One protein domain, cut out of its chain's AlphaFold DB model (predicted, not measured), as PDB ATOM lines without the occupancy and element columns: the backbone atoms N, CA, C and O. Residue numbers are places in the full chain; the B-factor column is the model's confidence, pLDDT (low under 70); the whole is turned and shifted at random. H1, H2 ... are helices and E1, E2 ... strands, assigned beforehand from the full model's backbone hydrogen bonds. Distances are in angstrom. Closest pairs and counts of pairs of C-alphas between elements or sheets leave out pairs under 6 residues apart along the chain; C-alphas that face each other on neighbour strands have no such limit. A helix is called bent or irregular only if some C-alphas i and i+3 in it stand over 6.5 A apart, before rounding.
ATOM      1  N   ALA A 589       4.404 -70.880  61.243       92.06
ATOM      2  CA  ALA A 589       5.081 -71.181  59.981       92.06
ATOM      3  C   ALA A 589       4.277 -72.133  59.073       92.06
ATOM      4  O   ALA A 589       4.297 -71.988  57.848       92.06
ATOM      5  N   GLU A 590       3.566 -73.108  59.645       92.62
ATOM      6  CA  GLU A 590       2.662 -74.000  58.911       92.62
ATOM      7  C   GLU A 590       1.445 -73.244  58.355       92.62
ATOM      8  O   GLU A 590       1.156 -73.350  57.159       92.62
ATOM      9  N   GLN A 591       0.784 -72.415  59.173       92.06
ATOM     10  CA  GLN A 591      -0.327 -71.567  58.730       92.06
ATOM     11  C   GLN A 591       0.105 -70.613  57.606       92.06
ATOM     12  O   GLN A 591      -0.578 -70.519  56.584       92.06
ATOM     13  N   ALA A 592       1.262 -69.960  57.741       91.50
ATOM     14  CA  ALA A 592       1.794 -69.055  56.726       91.50
ATOM     15  C   ALA A 592       2.122 -69.777  55.400       91.50
ATOM     16  O   ALA A 592       1.789 -69.256  54.333       91.50
ATOM     17  N   ARG A 593       2.665 -71.009  55.435       93.62
ATOM     18  CA  ARG A 593       2.842 -71.861  54.233       93.62
ATOM     19  C   ARG A 593       1.507 -72.236  53.591       93.62
ATOM     20  O   ARG A 593       1.373 -72.172  52.368       93.62
ATOM     21  N   ALA A 594       0.523 -72.629  54.397       92.00
ATOM     22  CA  ALA A 594      -0.799 -73.010  53.907       92.00
ATOM     23  C   ALA A 594      -1.531 -71.822  53.257       92.00
ATOM     24  O   ALA A 594      -2.162 -71.995  52.211       92.00
ATOM     25  N   ALA A 595      -1.404 -70.623  53.832       91.00
ATOM     26  CA  ALA A 595      -1.910 -69.381  53.259       91.00
ATOM     27  C   ALA A 595      -1.195 -69.038  51.943       91.00
ATOM     28  O   ALA A 595      -1.859 -68.914  50.916       91.00
ATOM     29  N   ALA A 596       0.145 -68.994  51.940       93.06
ATOM     30  CA  ALA A 596       0.941 -68.719  50.744       93.06
ATOM     31  C   ALA A 596       0.575 -69.636  49.570       93.06
ATOM     32  O   ALA A 596       0.314 -69.156  48.468       93.06
ATOM     33  N   ARG A 597       0.472 -70.951  49.814       92.94
ATOM     34  CA  ARG A 597       0.093 -71.932  48.787       92.94
ATOM     35  C   ARG A 597      -1.282 -71.635  48.180       92.94
ATOM     36  O   ARG A 597      -1.432 -71.763  46.969       92.94
ATOM     37  N   ARG A 598      -2.273 -71.236  48.989       90.12
ATOM     38  CA  ARG A 598      -3.615 -70.858  48.501       90.12
ATOM     39  C   ARG A 598      -3.546 -69.598  47.639       90.12
ATOM     40  O   ARG A 598      -3.978 -69.635  46.491       90.12
ATOM     41  N   THR A 599      -2.921 -68.537  48.148       90.38
ATOM     42  CA  THR A 599      -2.744 -67.261  47.436       90.38
ATOM     43  C   THR A 599      -1.977 -67.429  46.118       90.38
ATOM     44  O   THR A 599      -2.316 -66.803  45.117       90.38
ATOM     45  N   ARG A 600      -0.978 -68.318  46.076       93.00
ATOM     46  CA  ARG A 600      -0.203 -68.631  44.866       93.00
ATOM     47  C   ARG A 600      -1.041 -69.362  43.811       93.00
ATOM     48  O   ARG A 600      -0.931 -69.039  42.633       93.00
ATOM     49  N   ILE A 601      -1.906 -70.298  44.216       90.12
ATOM     50  CA  ILE A 601      -2.859 -70.971  43.312       90.12
ATOM     51  C   ILE A 601      -3.848 -69.953  42.719       90.12
ATOM     52  O   ILE A 601      -4.009 -69.907  41.501       90.12
ATOM     53  N   GLU A 602      -4.423 -69.088  43.556       89.06
ATOM     54  CA  GLU A 602      -5.344 -68.019  43.140       89.06
ATOM     55  C   GLU A 602      -4.679 -67.039  42.153       89.06
ATOM     56  O   GLU A 602      -5.247 -66.707  41.110       89.06
ATOM     57  N   ALA A 603      -3.421 -66.658  42.408       90.44
ATOM     58  CA  ALA A 603      -2.616 -65.841  41.500       90.44
ATOM     59  C   ALA A 603      -2.373 -66.514  40.135       90.44
ATOM     60  O   ALA A 603      -2.389 -65.841  39.101       90.44
ATOM     61  N   HIS A 604      -2.154 -67.834  40.102       90.56
ATOM     62  CA  HIS A 604      -2.024 -68.584  38.848       90.56
ATOM     63  C   HIS A 604      -3.354 -68.664  38.080       90.56
ATOM     64  O   HIS A 604      -3.343 -68.532  36.855       90.56
ATOM     65  N   GLN A 605      -4.488 -68.819  38.775       89.38
ATOM     66  CA  GLN A 605      -5.824 -68.822  38.164       89.38
ATOM     67  C   GLN A 605      -6.179 -67.448  37.571       89.38
ATOM     68  O   GLN A 605      -6.534 -67.368  36.396       89.38
ATOM     69  N   LEU A 606      -5.995 -66.352  38.320       89.31
ATOM     70  CA  LEU A 606      -6.202 -64.986  37.811       89.31
ATOM     71  C   LEU A 606      -5.298 -64.661  36.614       89.31
ATOM     72  O   LEU A 606      -5.752 -64.049  35.648       89.31
ATOM     73  N   ALA A 607      -4.042 -65.114  36.629       89.69
ATOM     74  CA  ALA A 607      -3.135 -64.938  35.497       89.69
ATOM     75  C   ALA A 607      -3.551 -65.749  34.253       89.69
ATOM     76  O   ALA A 607      -3.225 -65.347  33.138       89.69
ATOM     77  N   ALA A 608      -4.252 -66.879  34.416       88.56
ATOM     78  CA  ALA A 608      -4.833 -67.621  33.297       88.56
ATOM     79  C   ALA A 608      -6.051 -66.887  32.712       88.56
ATOM     80  O   ALA A 608      -6.074 -66.630  31.510       88.56
ATOM     81  N   ILE A 609      -6.983 -66.459  33.575       88.19
ATOM     82  CA  ILE A 609      -8.164 -65.659  33.203       88.19
ATOM     83  C   ILE A 609      -7.749 -64.395  32.437       88.19
ATOM     84  O   ILE A 609      -8.348 -64.078  31.414       88.19
ATOM     85  N   ALA A 610      -6.702 -63.698  32.890       87.88
ATOM     86  CA  ALA A 610      -6.199 -62.493  32.232       87.88
ATOM     87  C   ALA A 610      -5.754 -62.747  30.779       87.88
ATOM     88  O   ALA A 610      -6.227 -62.064  29.875       87.88
ATOM     89  N   ARG A 611      -4.902 -63.758  30.541       86.88
ATOM     90  CA  ARG A 611      -4.408 -64.096  29.188       86.88
ATOM     91  C   ARG A 611      -5.524 -64.547  28.246       86.88
ATOM     92  O   ARG A 611      -5.466 -64.269  27.056       86.88
ATOM     93  N   GLN A 612      -6.514 -65.262  28.773       85.69
ATOM     94  CA  GLN A 612      -7.638 -65.780  27.995       85.69
ATOM     95  C   GLN A 612      -8.621 -64.656  27.628       85.69
ATOM     96  O   GLN A 612      -9.014 -64.541  26.470       85.69
ATOM     97  N   ALA A 613      -8.915 -63.751  28.567       84.56
ATOM     98  CA  ALA A 613      -9.770 -62.592  28.320       84.56
ATOM     99  C   ALA A 613      -9.125 -61.514  27.421       84.56
ATOM    100  O   ALA A 613      -9.844 -60.768  26.763       84.56
ATOM    101  N   GLU A 614      -7.792 -61.428  27.371       82.19
ATOM    102  CA  GLU A 614      -7.050 -60.540  26.458       82.19
ATOM    103  C   GLU A 614      -7.154 -60.983  24.986       82.19
ATOM    104  O   GLU A 614      -7.124 -60.152  24.081       82.19
ATOM    105  N   GLN A 615      -7.328 -62.285  24.740       80.19
ATOM    106  CA  GLN A 615      -7.423 -62.870  23.395       80.19
ATOM    107  C   GLN A 615      -8.860 -62.920  22.845       80.19
ATOM    108  O   GLN A 615      -9.050 -63.228  21.668       80.19
ATOM    109  N   ALA A 616      -9.868 -62.619  23.671       79.19
ATOM    110  CA  ALA A 616     -11.278 -62.840  23.363       79.19
ATOM    111  C   ALA A 616     -12.114 -61.540  23.373       79.19
ATOM    112  O   ALA A 616     -11.971 -60.708  24.278       79.19
ATOM    113  N   PRO A 617     -13.038 -61.354  22.407       73.81
ATOM    114  CA  PRO A 617     -13.875 -60.161  22.329       73.81
ATOM    115  C   PRO A 617     -14.818 -60.039  23.535       73.81
ATOM    116  O   PRO A 617     -15.269 -61.030  24.112       73.81
ATOM    117  N   ALA A 618     -15.152 -58.800  23.904       72.19
ATOM    118  CA  ALA A 618     -16.030 -58.506  25.034       72.19
ATOM    119  C   ALA A 618     -17.477 -58.971  24.771       72.19
ATOM    120  O   ALA A 618     -18.228 -58.323  24.042       72.19
ATOM    121  N   GLY A 619     -17.867 -60.083  25.396       82.62
ATOM    122  CA  GLY A 619     -19.207 -60.660  25.310       82.62
ATOM    123  C   GLY A 619     -19.363 -61.917  26.171       82.62
ATOM    124  O   GLY A 619     -18.388 -62.432  26.727       82.62
ATOM    125  N   LEU A 620     -20.599 -62.412  26.269       87.81
ATOM    126  CA  LEU A 620     -20.956 -63.652  26.966       87.81
ATOM    127  C   LEU A 620     -21.433 -64.696  25.945       87.81
ATOM    128  O   LEU A 620     -22.516 -64.550  25.378       87.81
ATOM    129  N   ARG A 621     -20.654 -65.760  25.712       89.81
ATOM    130  CA  ARG A 621     -21.086 -66.909  24.899       89.81
ATOM    131  C   ARG A 621     -21.867 -67.886  25.769       89.81
ATOM    132  O   ARG A 621     -21.276 -68.578  26.595       89.81
ATOM    133  N   LEU A 622     -23.180 -67.943  25.579       89.25
ATOM    134  CA  LEU A 622     -24.102 -68.805  26.317       89.25
ATOM    135  C   LEU A 622     -23.776 -70.303  26.127       89.25
ATOM    136  O   LEU A 622     -23.177 -70.673  25.115       89.25
ATOM    137  N   PRO A 623     -24.238 -71.199  27.025       84.12
ATOM    138  CA  PRO A 623     -24.093 -72.651  26.851       84.12
ATOM    139  C   PRO A 623     -24.756 -73.204  25.575       84.12
ATOM    140  O   PRO A 623     -24.395 -74.281  25.115       84.12
ATOM    141  N   SER A 624     -25.695 -72.461  24.976       83.81
ATOM    142  CA  SER A 624     -26.309 -72.746  23.671       83.81
ATOM    143  C   SER A 624     -25.433 -72.367  22.462       83.81
ATOM    144  O   SER A 624     -25.867 -72.528  21.325       83.81
ATOM    145  N   GLY A 625     -24.235 -71.815  22.680       79.81
ATOM    146  CA  GLY A 625     -23.324 -71.335  21.634       79.81
ATOM    147  C   GLY A 625     -23.575 -69.895  21.163       79.81
ATOM    148  O   GLY A 625     -22.684 -69.296  20.566       79.81
ATOM    149  N   GLN A 626     -24.737 -69.308  21.469       87.19
ATOM    150  CA  GLN A 626     -25.064 -67.918  21.131       87.19
ATOM    151  C   GLN A 626     -24.137 -66.928  21.858       87.19
ATOM    152  O   GLN A 626     -23.982 -67.005  23.075       87.19
ATOM    153  N   LEU A 627     -23.564 -65.967  21.131       86.12
ATOM    154  CA  LEU A 627     -22.783 -64.865  21.701       86.12
ATOM    155  C   LEU A 627     -23.675 -63.637  21.932       86.12
ATOM    156  O   LEU A 627     -24.240 -63.104  20.981       86.12
ATOM    157  N   LEU A 628     -23.764 -63.175  23.180       86.56
ATOM    158  CA  LEU A 628     -24.363 -61.887  23.536       86.56
ATOM    159  C   LEU A 628     -23.274 -60.810  23.620       86.56
ATOM    160  O   LEU A 628     -22.253 -61.012  24.282       86.56
ATOM    161  N   THR A 629     -23.506 -59.662  22.983       83.81
ATOM    162  CA  THR A 629     -22.580 -58.509  22.966       83.81
ATOM    163  C   THR A 629     -23.212 -57.212  23.482       83.81
ATOM    164  O   THR A 629     -22.493 -56.345  23.982       83.81
ATOM    165  N   ALA A 630     -24.542 -57.073  23.426       85.81
ATOM    166  CA  ALA A 630     -25.249 -55.933  24.004       85.81
ATOM    167  C   ALA A 630     -25.211 -55.992  25.542       85.81
ATOM    168  O   ALA A 630     -25.483 -57.028  26.156       85.81
ATOM    169  N   ARG A 631     -24.868 -54.872  26.189       84.25
ATOM    170  CA  ARG A 631     -24.642 -54.830  27.646       84.25
ATOM    171  C   ARG A 631     -25.926 -55.080  28.429       84.25
ATOM    172  O   ARG A 631     -25.890 -55.718  29.477       84.25
ATOM    173  N   GLU A 632     -27.038 -54.593  27.903       84.81
ATOM    174  CA  GLU A 632     -28.382 -54.728  28.443       84.81
ATOM    175  C   GLU A 632     -28.813 -56.200  28.435       84.81
ATOM    176  O   GLU A 632     -29.202 -56.721  29.475       84.81
ATOM    177  N   GLU A 633     -28.646 -56.903  27.311       86.12
ATOM    178  CA  GLU A 633     -28.994 -58.326  27.162       86.12
ATOM    179  C   GLU A 633     -28.176 -59.228  28.095       86.12
ATOM    180  O   GLU A 633     -28.728 -60.110  28.757       86.12
ATOM    181  N   ILE A 634     -26.863 -58.988  28.199       86.69
ATOM    182  CA  ILE A 634     -25.982 -59.733  29.111       86.69
ATOM    183  C   ILE A 634     -26.390 -59.483  30.572       86.69
ATOM    184  O   ILE A 634     -26.468 -60.418  31.372       86.69
ATOM    185  N   ALA A 635     -26.667 -58.225  30.928       86.88
ATOM    186  CA  ALA A 635     -27.101 -57.846  32.268       86.88
ATOM    187  C   ALA A 635     -28.462 -58.464  32.637       86.88
ATOM    188  O   ALA A 635     -28.642 -58.916  33.771       86.88
ATOM    189  N   GLU A 636     -29.394 -58.517  31.684       86.50
ATOM    190  CA  GLU A 636     -30.706 -59.148  31.823       86.50
ATOM    191  C   GLU A 636     -30.572 -60.665  32.014       86.50
ATOM    192  O   GLU A 636     -31.103 -61.218  32.980       86.50
ATOM    193  N   PHE A 637     -29.789 -61.332  31.159       88.88
ATOM    194  CA  PHE A 637     -29.550 -62.774  31.227       88.88
ATOM    195  C   PHE A 637     -28.943 -63.196  32.571       88.88
ATOM    196  O   PHE A 637     -29.461 -64.105  33.224       88.88
ATOM    197  N   ILE A 638     -27.877 -62.525  33.025       87.81
ATOM    198  CA  ILE A 638     -27.234 -62.868  34.302       87.81
ATOM    199  C   ILE A 638     -28.181 -62.567  35.473       87.81
ATOM    200  O   ILE A 638     -28.273 -63.374  36.397       87.81
ATOM    201  N   ALA A 639     -28.940 -61.465  35.435       86.12
ATOM    202  CA  ALA A 639     -29.932 -61.165  36.469       86.12
ATOM    203  C   ALA A 639     -31.020 -62.251  36.570       86.12
ATOM    204  O   ALA A 639     -31.348 -62.682  37.678       86.12
ATOM    205  N   LEU A 640     -31.534 -62.736  35.436       86.19
ATOM    206  CA  LEU A 640     -32.506 -63.832  35.388       86.19
ATOM    207  C   LEU A 640     -31.918 -65.150  35.915       86.19
ATOM    208  O   LEU A 640     -32.603 -65.861  36.648       86.19
ATOM    209  N   ARG A 641     -30.647 -65.457  35.625       87.19
ATOM    210  CA  ARG A 641     -29.955 -66.650  36.153       87.19
ATOM    211  C   ARG A 641     -29.708 -66.569  37.662       87.19
ATOM    212  O   ARG A 641     -29.962 -67.535  38.371       87.19
ATOM    213  N   VAL A 642     -29.321 -65.405  38.194       84.94
ATOM    214  CA  VAL A 642     -29.213 -65.213  39.655       84.94
ATOM    215  C   VAL A 642     -30.577 -65.393  40.337       84.94
ATOM    216  O   VAL A 642     -30.658 -66.037  41.381       84.94
ATOM    217  N   LEU A 643     -31.656 -64.865  39.749       80.69
ATOM    218  CA  LEU A 643     -33.021 -65.054  40.259       80.69
ATOM    219  C   LEU A 643     -33.473 -66.522  40.173       80.69
ATOM    220  O   LEU A 643     -34.083 -67.024  41.115       80.69
ATOM    221  N   HIS A 644     -33.119 -67.234  39.100       83.44
ATOM    222  CA  HIS A 644     -33.358 -68.672  38.971       83.44
ATOM    223  C   HIS A 644     -32.653 -69.450  40.090       83.44
ATOM    224  O   HIS A 644     -33.300 -70.208  40.816       83.44
ATOM    225  N   GLN A 645     -31.368 -69.175  40.325       79.88
ATOM    226  CA  GLN A 645     -30.610 -69.767  41.427       79.88
ATOM    227  C   GLN A 645     -31.196 -69.459  42.810       79.88
ATOM    228  O   GLN A 645     -31.282 -70.357  43.644       79.88
ATOM    229  N   LEU A 646     -31.685 -68.237  43.048       76.62
ATOM    230  CA  LEU A 646     -32.365 -67.880  44.304       76.62
ATOM    231  C   LEU A 646     -33.661 -68.678  44.548       76.62
ATOM    232  O   LEU A 646     -34.129 -68.720  45.683       76.62
ATOM    233  N   THR A 647     -34.221 -69.330  43.521       74.81
ATOM    234  CA  THR A 647     -35.384 -70.233  43.649       74.81
ATOM    235  C   THR A 647     -35.037 -71.724  43.608       74.81
ATOM    236  O   THR A 647     -35.793 -72.519  44.160       74.81
ATOM    237  N   GLN A 648     -33.914 -72.127  42.995       71.56
ATOM    238  CA  GLN A 648     -33.516 -73.543  42.882       71.56
ATOM    239  C   GLN A 648     -32.396 -73.988  43.836       71.56
ATOM    240  O   GLN A 648     -32.257 -75.189  44.057       71.56
ATOM    241  N   ASN A 649     -31.617 -73.059  44.402       66.06
ATOM    242  CA  ASN A 649     -30.573 -73.295  45.408       66.06
ATOM    243  C   ASN A 649     -29.608 -74.456  45.067       66.06
ATOM    244  O   ASN A 649     -29.357 -75.345  45.885       66.06
ATOM    245  N   LYS A 650     -29.072 -74.460  43.841       63.53
ATOM    246  CA  LYS A 650     -28.065 -75.427  43.367       63.53
ATOM    247  C   LYS A 650     -26.661 -74.856  43.589       63.53
ATOM    248  O   LYS A 650     -26.483 -73.647  43.518       63.53
ATOM    249  N   GLY A 651     -25.652 -75.704  43.815       69.25
ATOM    250  CA  GLY A 651     -24.298 -75.256  44.201       69.25
ATOM    251  C   GLY A 651     -23.708 -74.165  43.293       69.25
ATOM    252  O   GLY A 651     -23.275 -73.121  43.778       69.25
ATOM    253  N   TRP A 652     -23.785 -74.361  41.976       77.94
ATOM    254  CA  TRP A 652     -23.534 -73.327  40.972       77.94
ATOM    255  C   TRP A 652     -24.338 -73.591  39.690       77.94
ATOM    256  O   TRP A 652     -24.737 -74.723  39.419       77.94
ATOM    257  N   GLU A 653     -24.586 -72.545  38.898       84.94
ATOM    258  CA  GLU A 653     -25.186 -72.633  37.557       84.94
ATOM    259  C   GLU A 653     -24.222 -72.023  36.529       84.94
ATOM    260  O   GLU A 653     -23.739 -70.908  36.720       84.94
ATOM    261  N   ASN A 654     -23.915 -72.750  35.450       85.50
ATOM    262  CA  ASN A 654     -23.023 -72.269  34.392       85.50
ATOM    263  C   ASN A 654     -23.756 -71.227  33.515       85.50
ATOM    264  O   ASN A 654     -24.861 -71.472  33.031       85.50
ATOM    265  N   LEU A 655     -23.144 -70.054  33.335       86.44
ATOM    266  CA  LEU A 655     -23.683 -68.913  32.582       86.44
ATOM    267  C   LEU A 655     -23.204 -68.878  31.123       86.44
ATOM    268  O   LEU A 655     -23.667 -68.041  30.349       86.44
ATOM    269  N   GLY A 656     -22.275 -69.758  30.749       88.31
ATOM    270  CA  GLY A 656     -21.528 -69.716  29.500       88.31
ATOM    271  C   GLY A 656     -20.070 -69.311  29.723       88.31
ATOM    272  O   GLY A 656     -19.461 -69.653  30.734       88.31
ATOM    273  N   HIS A 657     -19.500 -68.592  28.757       89.88
ATOM    274  CA  HIS A 657     -18.118 -68.118  28.786       89.88
ATOM    275  C   HIS A 657     -18.074 -66.595  28.612       89.88
ATOM    276  O   HIS A 657     -18.575 -66.076  27.613       89.88
ATOM    277  N   TRP A 658     -17.477 -65.878  29.564       88.06
ATOM    278  CA  TRP A 658     -17.235 -64.435  29.481       88.06
ATOM    279  C   TRP A 658     -15.809 -64.199  28.982       88.06
ATOM    280  O   TRP A 658     -14.861 -64.574  29.670       88.06
ATOM    281  N   GLN A 659     -15.655 -63.592  27.798       84.44
ATOM    282  CA  GLN A 659     -14.352 -63.459  27.118       84.44
ATOM    283  C   GLN A 659     -13.588 -64.802  27.075       84.44
ATOM    284  O   GLN A 659     -12.470 -64.921  27.565       84.44
ATOM    285  N   ASP A 660     -14.266 -65.839  26.572       83.88
ATOM    286  CA  ASP A 660     -13.839 -67.249  26.528       83.88
ATOM    287  C   ASP A 660     -13.450 -67.924  27.861       83.88
ATOM    288  O   ASP A 660     -13.246 -69.137  27.874       83.88
ATOM    289  N   CYS A 661     -13.439 -67.225  28.997       86.44
ATOM    290  CA  CYS A 661     -13.310 -67.826  30.328       86.44
ATOM    291  C   CYS A 661     -14.649 -68.424  30.786       86.44
ATOM    292  O   CYS A 661     -15.668 -67.735  30.732       86.44
ATOM    293  N   GLU A 662     -14.671 -69.668  31.286       88.06
ATOM    294  CA  GLU A 662     -15.881 -70.264  31.886       88.06
ATOM    295  C   GLU A 662     -16.426 -69.358  33.002       88.06
ATOM    296  O   GLU A 662     -15.690 -68.988  33.917       88.06
ATOM    297  N   CYS A 663     -17.715 -69.019  32.944       89.31
ATOM    298  CA  CYS A 663     -18.386 -68.186  33.935       89.31
ATOM    299  C   CYS A 663     -19.576 -68.941  34.544       89.31
ATOM    300  O   CYS A 663     -20.436 -69.452  33.828       89.31
ATOM    301  N   ALA A 664     -19.673 -68.964  35.871       89.50
ATOM    302  CA  ALA A 664     -20.790 -69.564  36.603       89.50
ATOM    303  C   ALA A 664     -21.291 -68.633  37.715       89.50
ATOM    304  O   ALA A 664     -20.555 -67.766  38.178       89.50
ATOM    305  N   VAL A 665     -22.530 -68.807  38.169       88.69
ATOM    306  CA  VAL A 665     -23.078 -68.134  39.358       88.69
ATOM    307  C   VAL A 665     -23.159 -69.109  40.532       88.69
ATOM    308  O   VAL A 665     -23.697 -70.207  40.393       88.69
ATOM    309  N   ARG A 666     -22.671 -68.686  41.703       87.88
ATOM    310  CA  ARG A 666     -22.815 -69.373  42.999       87.88
ATOM    311  C   ARG A 666     -23.526 -68.460  43.994       87.88
ATOM    312  O   ARG A 666     -23.267 -67.259  44.043       87.88
ATOM    313  N   LEU A 667     -24.373 -69.042  44.838       83.88
ATOM    314  CA  LEU A 667     -24.919 -68.378  46.020       83.88
ATOM    315  C   LEU A 667     -24.205 -68.896  47.271       83.88
ATOM    316  O   LEU A 667     -24.189 -70.100  47.519       83.88
ATOM    317  N   ARG A 668     -23.637 -68.001  48.084       79.50
ATOM    318  CA  ARG A 668     -23.117 -68.335  49.419       79.50
ATOM    319  C   ARG A 668     -24.030 -67.739  50.484       79.50
ATOM    320  O   ARG A 668     -24.273 -66.536  50.515       79.50
ATOM    321  N   GLN A 669     -24.543 -68.584  51.373       75.69
ATOM    322  CA  GLN A 669     -25.362 -68.150  52.500       75.69
ATOM    323  C   GLN A 669     -24.465 -67.879  53.718       75.69
ATOM    324  O   GLN A 669     -23.747 -68.767  54.171       75.69
ATOM    325  N   GLN A 670     -24.517 -66.667  54.268       70.12
ATOM    326  CA  GLN A 670     -23.850 -66.287  55.517       70.12
ATOM    327  C   GLN A 670     -24.844 -65.545  56.411       70.12
ATOM    328  O   GLN A 670     -25.426 -64.552  55.989       70.12
ATOM    329  N   GLU A 671     -25.062 -66.036  57.635       62.12
ATOM    330  CA  GLU A 671     -25.835 -65.355  58.693       62.12
ATOM    331  C   GLU A 671     -27.168 -64.730  58.211       62.12
ATOM    332  O   GLU A 671     -27.471 -63.563  58.446       62.12
ATOM    333  N   ARG A 672     -27.983 -65.540  57.512       66.50
ATOM    334  CA  ARG A 672     -29.279 -65.167  56.891       66.50
ATOM    335  C   ARG A 672     -29.212 -64.173  55.716       66.50
ATOM    336  O   ARG A 672     -30.258 -63.701  55.274       66.50
ATOM    337  N   ARG A 673     -28.037 -63.888  55.154       68.75
ATOM    338  CA  ARG A 673     -27.870 -63.149  53.890       68.75
ATOM    339  C   ARG A 673     -27.287 -64.053  52.806       68.75
ATOM    340  O   ARG A 673     -26.450 -64.905  53.087       68.75
ATOM    341  N   TYR A 674     -27.716 -63.843  51.565       74.44
ATOM    342  CA  TYR A 674     -27.090 -64.442  50.389       74.44
ATOM    343  C   TYR A 674     -26.086 -63.458  49.788       74.44
ATOM    344  O   TYR A 674     -26.438 -62.313  49.490       74.44
ATOM    345  N   THR A 675     -24.851 -63.909  49.595       81.94
ATOM    346  CA  THR A 675     -23.881 -63.289  48.695       81.94
ATOM    347  C   THR A 675     -23.920 -64.020  47.355       81.94
ATOM    348  O   THR A 675     -24.075 -65.241  47.298       81.94
ATOM    349  N   ILE A 676     -23.850 -63.256  46.269       86.62
ATOM    350  CA  ILE A 676     -23.925 -63.762  44.897       86.62
ATOM    351  C   ILE A 676     -22.522 -63.641  44.316       86.62
ATOM    352  O   ILE A 676     -22.020 -62.526  44.209       86.62
ATOM    353  N   ASP A 677     -21.896 -64.748  43.937       88.94
ATOM    354  CA  ASP A 677     -20.597 -64.750  43.264       88.94
ATOM    355  C   ASP A 677     -20.766 -65.095  41.785       88.94
ATOM    356  O   ASP A 677     -21.475 -66.048  41.452       88.94
ATOM    357  N   LEU A 678     -20.042 -64.397  40.912       89.00
ATOM    358  CA  LEU A 678     -19.729 -64.883  39.570       89.00
ATOM    359  C   LEU A 678     -18.339 -65.529  39.594       89.00
ATOM    360  O   LEU A 678     -17.339 -64.831  39.757       89.00
ATOM    361  N   LEU A 679     -18.291 -66.857  39.502       88.56
ATOM    362  CA  LEU A 679     -17.086 -67.688  39.466       88.56
ATOM    363  C   LEU A 679     -16.500 -67.727  38.055       88.56
ATOM    364  O   LEU A 679     -17.238 -67.926  37.088       88.56
ATOM    365  N   PHE A 680     -15.177 -67.620  37.955       87.56
ATOM    366  CA  PHE A 680     -14.420 -67.829  36.723       87.56
ATOM    367  C   PHE A 680     -13.792 -69.229  36.720       87.56
ATOM    368  O   PHE A 680     -12.615 -69.405  37.044       87.56
ATOM    369  N   GLY A 681     -14.620 -70.227  36.406       81.94
ATOM    370  CA  GLY A 681     -14.288 -71.652  36.429       81.94
ATOM    371  C   GLY A 681     -15.179 -72.486  37.358       81.94
ATOM    372  O   GLY A 681     -15.826 -71.980  38.275       81.94
ATOM    373  N   SER A 682     -15.182 -73.794  37.122       70.81
ATOM    374  CA  SER A 682     -16.055 -74.806  37.738       70.81
ATOM    375  C   SER A 682     -15.543 -75.405  39.067       70.81
ATOM    376  O   SER A 682     -15.823 -76.563  39.380       70.81
ATOM    377  N   SER A 683     -14.814 -74.636  39.888       75.75
ATOM    378  CA  SER A 683     -14.387 -75.059  41.237       75.75
ATOM    379  C   SER A 683     -14.764 -74.049  42.324       75.75
ATOM    380  O   SER A 683     -14.774 -72.843  42.096       75.75
ATOM    381  N   ASP A 684     -14.997 -74.516  43.556       71.31
ATOM    382  CA  ASP A 684     -15.297 -73.627  44.697       71.31
ATOM    383  C   ASP A 684     -14.155 -72.648  45.036       71.31
ATOM    384  O   ASP A 684     -14.384 -71.604  45.655       71.31
ATOM    385  N   SER A 685     -12.935 -72.997  44.620       74.38
ATOM    386  CA  SER A 685     -11.712 -72.198  44.709       74.38
ATOM    387  C   SER A 685     -11.466 -71.289  43.498       74.38
ATOM    388  O   SER A 685     -10.407 -70.670  43.430       74.38
ATOM    389  N   ALA A 686     -12.372 -71.235  42.520       82.06
ATOM    390  CA  ALA A 686     -12.214 -70.365  41.364       82.06
ATOM    391  C   ALA A 686     -12.286 -68.878  41.778       82.06
ATOM    392  O   ALA A 686     -13.114 -68.518  42.626       82.06
ATOM    393  N   PRO A 687     -11.460 -67.995  41.183       86.75
ATOM    394  CA  PRO A 687     -11.565 -66.555  41.397       86.75
ATOM    395  C   PRO A 687     -12.974 -66.047  41.074       86.75
ATOM    396  O   PRO A 687     -13.603 -66.517  40.123       86.75
ATOM    397  N   CYS A 688     -13.490 -65.100  41.862       88.75
ATOM    398  CA  CYS A 688     -14.887 -64.686  41.737       88.75
ATOM    399  C   CYS A 688     -15.144 -63.190  41.943       88.75
ATOM    400  O   CYS A 688     -14.428 -62.495  42.666       88.75
ATOM    401  N   VAL A 689     -16.222 -62.714  41.321       88.81
ATOM    402  CA  VAL A 689     -16.766 -61.363  41.477       88.81
ATOM    403  C   VAL A 689     -18.029 -61.444  42.326       88.81
ATOM    404  O   VAL A 689     -19.083 -61.846  41.833       88.81
ATOM    405  N   SER A 690     -17.952 -61.045  43.596       87.88
ATOM    406  CA  SER A 690     -19.150 -60.931  44.434       87.88
ATOM    407  C   SER A 690     -19.980 -59.704  44.026       87.88
ATOM    408  O   SER A 690     -19.502 -58.567  44.065       87.88
ATOM    409  N   LEU A 691     -21.236 -59.927  43.640       86.06
ATOM    410  CA  LEU A 691     -22.210 -58.900  43.271       86.06
ATOM    411  C   LEU A 691     -22.956 -58.387  44.508       86.06
ATOM    412  O   LEU A 691     -23.342 -59.158  45.391       86.06
ATOM    413  N   ALA A 692     -23.251 -57.086  44.545       82.12
ATOM    414  CA  ALA A 692     -24.149 -56.537  45.555       82.12
ATOM    415  C   ALA A 692     -25.609 -56.872  45.206       82.12
ATOM    416  O   ALA A 692     -26.099 -56.507  44.137       82.12
ATOM    417  N   SER A 693     -26.337 -57.505  46.129       76.31
ATOM    418  CA  SER A 693     -27.752 -57.876  45.945       76.31
ATOM    419  C   SER A 693     -28.672 -56.678  45.659       76.31
ATOM    420  O   SER A 693     -29.690 -56.816  44.979       76.31
ATOM    421  N   THR A 694     -28.281 -55.475  46.092       78.94
ATOM    422  CA  THR A 694     -28.970 -54.217  45.773       78.94
ATOM    423  C   THR A 694     -28.957 -53.873  44.284       78.94
ATOM    424  O   THR A 694     -29.891 -53.217  43.831       78.94
ATOM    425  N   TRP A 695     -27.971 -54.324  43.496       84.19
ATOM    426  CA  TRP A 695     -27.929 -54.037  42.055       84.19
ATOM    427  C   TRP A 695     -29.088 -54.699  41.304       84.19
ATOM    428  O   TRP A 695     -29.650 -54.095  40.393       84.19
ATOM    429  N   LEU A 696     -29.486 -55.903  41.723       78.94
ATOM    430  CA  LEU A 696     -30.650 -56.605  41.178       78.94
ATOM    431  C   LEU A 696     -31.954 -55.956  41.655       78.94
ATOM    432  O   LEU A 696     -32.824 -55.662  40.839       78.94
ATOM    433  N   ALA A 697     -32.061 -55.670  42.957       74.12
ATOM    434  CA  ALA A 697     -33.262 -55.093  43.563       74.12
ATOM    435  C   ALA A 697     -33.571 -53.650  43.106       74.12
ATOM    436  O   ALA A 697     -34.725 -53.239  43.126       74.12
ATOM    437  N   GLN A 698     -32.556 -52.879  42.699       80.19
ATOM    438  CA  GLN A 698     -32.695 -51.486  42.243       80.19
ATOM    439  C   GLN A 698     -32.608 -51.333  40.712       80.19
ATOM    440  O   GLN A 698     -32.412 -50.222  40.225       80.19
ATOM    441  N   GLY A 699     -32.684 -52.427  39.942       76.62
ATOM    442  CA  GLY A 699     -32.625 -52.390  38.473       76.62
ATOM    443  C   GLY A 699     -31.268 -51.976  37.878       76.62
ATOM    444  O   GLY A 699     -31.145 -51.812  36.668       76.62
ATOM    445  N   GLN A 700     -30.214 -51.853  38.688       84.75
ATOM    446  CA  GLN A 700     -28.862 -51.442  38.275       84.75
ATOM    447  C   GLN A 700     -28.076 -52.598  37.625       84.75
ATOM    448  O   GLN A 700     -26.875 -52.754  37.853       84.75
ATOM    449  N   ARG A 701     -28.751 -53.428  36.818       82.44
ATOM    450  CA  ARG A 701     -28.221 -54.678  36.243       82.44
ATOM    451  C   ARG A 701     -26.944 -54.450  35.423       82.44
ATOM    452  O   ARG A 701     -26.037 -55.273  35.469       82.44
ATOM    453  N   TRP A 702     -26.813 -53.290  34.771       82.00
ATOM    454  CA  TRP A 702     -25.616 -52.874  34.023       82.00
ATOM    455  C   TRP A 702     -24.306 -52.948  34.836       82.00
ATOM    456  O   TRP A 702     -23.245 -53.220  34.271       82.00
ATOM    457  N   ARG A 703     -24.370 -52.785  36.167       85.44
ATOM    458  CA  ARG A 703     -23.204 -52.897  37.066       85.44
ATOM    459  C   ARG A 703     -22.605 -54.300  37.117       85.44
ATOM    460  O   ARG A 703     -21.437 -54.443  37.462       85.44
ATOM    461  N   ILE A 704     -23.367 -55.330  36.750       87.06
ATOM    462  CA  ILE A 704     -22.886 -56.715  36.657       87.06
ATOM    463  C   ILE A 704     -21.868 -56.832  35.513       87.06
ATOM    464  O   ILE A 704     -20.771 -57.352  35.709       87.06
ATOM    465  N   VAL A 705     -22.193 -56.271  34.344       87.06
ATOM    466  CA  VAL A 705     -21.315 -56.261  33.162       87.06
ATOM    467  C   VAL A 705     -20.107 -55.349  33.385       87.06
ATOM    468  O   VAL A 705     -18.991 -55.713  33.021       87.06
ATOM    469  N   GLU A 706     -20.289 -54.206  34.055       86.25
ATOM    470  CA  GLU A 706     -19.172 -53.360  34.503       86.25
ATOM    471  C   GLU A 706     -18.236 -54.125  35.456       86.25
ATOM    472  O   GLU A 706     -17.017 -54.069  35.296       86.25
ATOM    473  N   ALA A 707     -18.779 -54.867  36.426       87.50
ATOM    474  CA  ALA A 707     -17.990 -55.624  37.393       87.50
ATOM    475  C   ALA A 707     -17.207 -56.778  36.744       87.50
ATOM    476  O   ALA A 707     -16.033 -56.943  37.070       87.50
ATOM    477  N   LEU A 708     -17.811 -57.515  35.802       87.75
ATOM    478  CA  LEU A 708     -17.131 -58.539  34.995       87.75
ATOM    479  C   LEU A 708     -16.010 -57.935  34.140       87.75
ATOM    480  O   LEU A 708     -14.868 -58.381  34.228       87.75
ATOM    481  N   THR A 709     -16.312 -56.872  33.386       87.69
ATOM    482  CA  THR A 709     -15.338 -56.173  32.527       87.69
ATOM    483  C   THR A 709     -14.164 -55.624  33.343       87.69
ATOM    484  O   THR A 709     -13.006 -55.766  32.961       87.69
ATOM    485  N   ARG A 710     -14.441 -55.014  34.505       89.00
ATOM    486  CA  ARG A 710     -13.412 -54.500  35.420       89.00
ATOM    487  C   ARG A 710     -12.591 -55.626  36.047       89.00
ATOM    488  O   ARG A 710     -11.408 -55.425  36.311       89.00
ATOM    489  N   PHE A 711     -13.196 -56.781  36.315       89.62
ATOM    490  CA  PHE A 711     -12.493 -57.932  36.871       89.62
ATOM    491  C   PHE A 711     -11.490 -58.503  35.870       89.62
ATOM    492  O   PHE A 711     -10.306 -58.536  36.193       89.62
ATOM    493  N   THR A 712     -11.909 -58.850  34.648       87.69
ATOM    494  CA  THR A 712     -10.985 -59.359  33.618       87.69
ATOM    495  C   THR A 712      -9.896 -58.338  33.286       87.69
ATOM    496  O   THR A 712      -8.714 -58.674  33.348       87.69
ATOM    497  N   ALA A 713     -10.256 -57.064  33.082       87.25
ATOM    498  CA  ALA A 713      -9.298 -55.989  32.798       87.25
ATOM    499  C   ALA A 713      -8.309 -55.685  33.945       87.25
ATOM    500  O   ALA A 713      -7.289 -55.039  33.714       87.25
ATOM    501  N   THR A 714      -8.576 -56.129  35.180       90.75
ATOM    502  CA  THR A 714      -7.634 -55.982  36.309       90.75
ATOM    503  C   THR A 714      -7.046 -57.306  36.797       90.75
ATOM    504  O   THR A 714      -6.179 -57.278  37.670       90.75
ATOM    505  N   ALA A 715      -7.433 -58.452  36.226       89.00
ATOM    506  CA  ALA A 715      -7.019 -59.781  36.684       89.00
ATOM    507  C   ALA A 715      -5.492 -59.970  36.667       89.00
ATOM    508  O   ALA A 715      -4.943 -60.534  37.611       89.00
ATOM    509  N   ALA A 716      -4.786 -59.418  35.671       89.50
ATOM    510  CA  ALA A 716      -3.320 -59.421  35.631       89.50
ATOM    511  C   ALA A 716      -2.703 -58.658  36.822       89.50
ATOM    512  O   ALA A 716      -1.872 -59.194  37.551       89.50
ATOM    513  N   ALA A 717      -3.166 -57.430  37.078       89.94
ATOM    514  CA  ALA A 717      -2.681 -56.605  38.188       89.94
ATOM    515  C   ALA A 717      -3.081 -57.158  39.570       89.94
ATOM    516  O   ALA A 717      -2.370 -56.947  40.553       89.94
ATOM    517  N   GLN A 718      -4.205 -57.874  39.664       89.44
ATOM    518  CA  GLN A 718      -4.580 -58.625  40.863       89.44
ATOM    519  C   GLN A 718      -3.669 -59.846  41.058       89.44
ATOM    520  O   GLN A 718      -3.187 -60.063  42.167       89.44
ATOM    521  N   ALA A 719      -3.363 -60.595  39.991       91.44
ATOM    522  CA  ALA A 719      -2.479 -61.754  40.047       91.44
ATOM    523  C   ALA A 719      -1.076 -61.401  40.567       91.44
ATOM    524  O   ALA A 719      -0.584 -62.095  41.453       91.44
ATOM    525  N   GLU A 720      -0.454 -60.314  40.091       91.25
ATOM    526  CA  GLU A 720       0.863 -59.890  40.603       91.25
ATOM    527  C   GLU A 720       0.808 -59.509  42.092       91.25
ATOM    528  O   GLU A 720       1.608 -60.005  42.882       91.25
ATOM    529  N   ARG A 721      -0.207 -58.745  42.524       92.62
ATOM    530  CA  ARG A 721      -0.412 -58.418  43.952       92.62
ATOM    531  C   ARG A 721      -0.593 -59.662  44.823       92.62
ATOM    532  O   ARG A 721      -0.175 -59.666  45.984       92.62
ATOM    533  N   LEU A 722      -1.215 -60.721  44.299       91.56
ATOM    534  CA  LEU A 722      -1.306 -61.998  45.002       91.56
ATOM    535  C   LEU A 722       0.041 -62.742  45.017       91.56
ATOM    536  O   LEU A 722       0.368 -63.310  46.055       91.56
ATOM    537  N   ARG A 723       0.875 -62.681  43.965       93.25
ATOM    538  CA  ARG A 723       2.252 -63.230  44.007       93.25
ATOM    539  C   ARG A 723       3.112 -62.525  45.054       93.25
ATOM    540  O   ARG A 723       3.610 -63.200  45.950       93.25
ATOM    541  N   GLU A 724       3.160 -61.192  45.048       93.00
ATOM    542  CA  GLU A 724       3.829 -60.387  46.089       93.00
ATOM    543  C   GLU A 724       3.336 -60.744  47.504       93.00
ATOM    544  O   GLU A 724       4.062 -60.657  48.496       93.00
ATOM    545  N   THR A 725       2.058 -61.102  47.643       92.81
ATOM    546  CA  THR A 725       1.459 -61.497  48.926       92.81
ATOM    547  C   THR A 725       1.831 -62.928  49.312       92.81
ATOM    548  O   THR A 725       2.167 -63.162  50.472       92.81
ATOM    549  N   ALA A 726       1.856 -63.865  48.362       93.19
ATOM    550  CA  ALA A 726       2.338 -65.226  48.578       93.19
ATOM    551  C   ALA A 726       3.826 -65.234  48.967       93.19
ATOM    552  O   ALA A 726       4.180 -65.859  49.959       93.19
ATOM    553  N   GLU A 727       4.675 -64.466  48.282       93.19
ATOM    554  CA  GLU A 727       6.104 -64.320  48.597       93.19
ATOM    555  C   GLU A 727       6.334 -63.734  49.998       93.19
ATOM    556  O   GLU A 727       7.150 -64.245  50.767       93.19
ATOM    557  N   ARG A 728       5.559 -62.713  50.395       93.81
ATOM    558  CA  ARG A 728       5.596 -62.173  51.768       93.81
ATOM    559  C   ARG A 728       5.141 -63.193  52.819       93.81
ATOM    560  O   ARG A 728       5.668 -63.185  53.933       93.81
ATOM    561  N   LEU A 729       4.202 -64.081  52.487       92.81
ATOM    562  CA  LEU A 729       3.774 -65.182  53.359       92.81
ATOM    563  C   LEU A 729       4.808 -66.324  53.411       92.81
ATOM    564  O   LEU A 729       5.047 -66.863  54.490       92.81
ATOM    565  N   GLU A 730       5.488 -66.639  52.305       93.12
ATOM    566  CA  GLU A 730       6.621 -67.580  52.266       93.12
ATOM    567  C   GLU A 730       7.799 -67.048  53.100       93.12
ATOM    568  O   GLU A 730       8.356 -67.780  53.922       93.12
ATOM    569  N   ALA A 731       8.110 -65.752  53.003       92.06
ATOM    570  CA  ALA A 731       9.117 -65.090  53.835       92.06
ATOM    571  C   ALA A 731       8.729 -65.049  55.329       92.06
ATOM    572  O   ALA A 731       9.582 -65.280  56.190       92.06
ATOM    573  N   ARG A 732       7.448 -64.807  55.661       91.56
ATOM    574  CA  ARG A 732       6.918 -64.926  57.036       91.56
ATOM    575  C   ARG A 732       7.111 -66.347  57.567       91.56
ATOM    576  O   ARG A 732       7.653 -66.520  58.655       91.56
ATOM    577  N   ALA A 733       6.731 -67.354  56.783       93.31
ATOM    578  CA  ALA A 733       6.887 -68.753  57.156       93.31
ATOM    579  C   ALA A 733       8.351 -69.165  57.354       93.31
ATOM    580  O   ALA A 733       8.650 -69.914  58.281       93.31
ATOM    581  N   ALA A 734       9.266 -68.680  56.510       92.06
ATOM    582  CA  ALA A 734      10.694 -68.953  56.638       92.06
ATOM    583  C   ALA A 734      11.269 -68.397  57.952       92.06
ATOM    584  O   ALA A 734      12.002 -69.106  58.639       92.06
ATOM    585  N   ARG A 735      10.881 -67.173  58.345       91.94
ATOM    586  CA  ARG A 735      11.300 -66.550  59.615       91.94
ATOM    587  C   ARG A 735      10.823 -67.343  60.832       91.94
ATOM    588  O   ARG A 735      11.647 -67.736  61.653       91.94
ATOM    589  N   PHE A 736       9.527 -67.650  60.908       90.50
ATOM    590  CA  PHE A 736       8.984 -68.436  62.020       90.50
ATOM    591  C   PHE A 736       9.527 -69.873  62.046       90.50
ATOM    592  O   PHE A 736       9.774 -70.415  63.118       90.50
ATOM    593  N   ALA A 737       9.805 -70.484  60.888       91.50
ATOM    594  CA  ALA A 737      10.447 -71.798  60.827       91.50
ATOM    595  C   ALA A 737      11.910 -71.783  61.303       91.50
ATOM    596  O   ALA A 737      12.348 -72.766  61.895       91.50
ATOM    597  N   ALA A 738      12.650 -70.693  61.067       90.56
ATOM    598  CA  ALA A 738      14.004 -70.518  61.590       90.56
ATOM    599  C   ALA A 738      13.987 -70.381  63.122       90.56
ATOM    600  O   ALA A 738      14.653 -71.156  63.803       90.56
ATOM    601  N   GLN A 739      13.130 -69.510  63.665       85.25
ATOM    602  CA  GLN A 739      12.920 -69.366  65.115       85.25
ATOM    603  C   GLN A 739      12.487 -70.695  65.760       85.25
ATOM    604  O   GLN A 739      13.032 -71.133  66.773       85.25
ATOM    605  N   ALA A 740      11.573 -71.424  65.114       88.88
ATOM    606  CA  ALA A 740      11.137 -72.748  65.550       88.88
ATOM    607  C   ALA A 740      12.217 -73.847  65.440       88.88
ATOM    608  O   ALA A 740      12.003 -74.952  65.957       88.88
ATOM    609  N   ALA A 741      13.366 -73.585  64.806       88.94
ATOM    610  CA  ALA A 741      14.509 -74.496  64.751       88.94
ATOM    611  C   ALA A 741      15.491 -74.311  65.929       88.94
ATOM    612  O   ALA A 741      16.160 -75.277  66.307       88.94
TER     613      ALA A 741
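What this domain is: This is residues 589 to 741 of the 1066 residues of the protein "Helicase-like protein" of Thermosporothrix hazakensis (UniProt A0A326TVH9). Two long helices side by side, H1 and H4b, make an arm; at its end sits a head, a strongly twisted four-strand sheet with H2 and H4a packed on it. The 153 printed residues hold four named helices and four named strands, H1 H2 E1 E2 E3 E4 H3 H4, of mixed class; the antiparallel sheet has the order E1 E2 E3 E4. The whole is only just compact, close to loose, with a radius of gyration of the C-alphas of 17.8 A and spans of 59 by 40 by 25 A.

How they stand to each other: H4, residues 702 to 739, was assigned as one helix by its hydrogen bonds but is bent, with C-alphas 713 and 716 7.5 A apart; its arms H4a, residues 702 to 713, and H4b, residues 716 to 739, stand at a steep tilt of 60 degrees. H1, residues 589 to 614, touches H4b at a shallow tilt of 15 degrees, opposite ways; the closest C-alphas, of Ala 589 and Ala 733, are 4.1 A apart. E1, residues 653 to 658, E2, 661 to 670, E3, 673 to 680, and E4, 688 to 691, form a meander, each strand the antiparallel neighbour of the one before. Within hydrogen-bond range are N 655 and O 663, 2.8 A, N 668 and O 675, 2.9 A, and N 691 and O 676, 2.8 A. H1 only grazes this sheet, with residues 605 to 613. H2, residues 631 to 648, is on the sheet at a height of 9.4 A, and its residues 631 to 638 touch H4a, about perpendicular at 79 degrees, with the C-alphas of Ala 635 and Trp 702 closest at 5.5 A. H3, residues 693 to 697, is close to but not clearly touching H2, the closest C-alphas, of Ala 639 and Leu 696, being 6.6 A apart. In H1, H2, H3, H4a and H4b every O i to N i+4 pair is within hydrogen-bond range.

Where its parts are: H1 begins at C-alpha 589 (5.081, -71.181, 59.981) and is 37.2 A long; H2 is 25.7 A, E2 27.3 A, E3 22.3 A and H4b 35.1 A, ending at C-alpha 739 (12.920, -69.366, 65.115).

The domain as a whole: The C-alphas farthest apart, of Ala 630 and Ala 741, are 59.9 A apart. The printed part has no cut; the link from H1 to H2 is long, 16 residues. pLDDT is under 70 at residues 649 to 651 and 671 to 673.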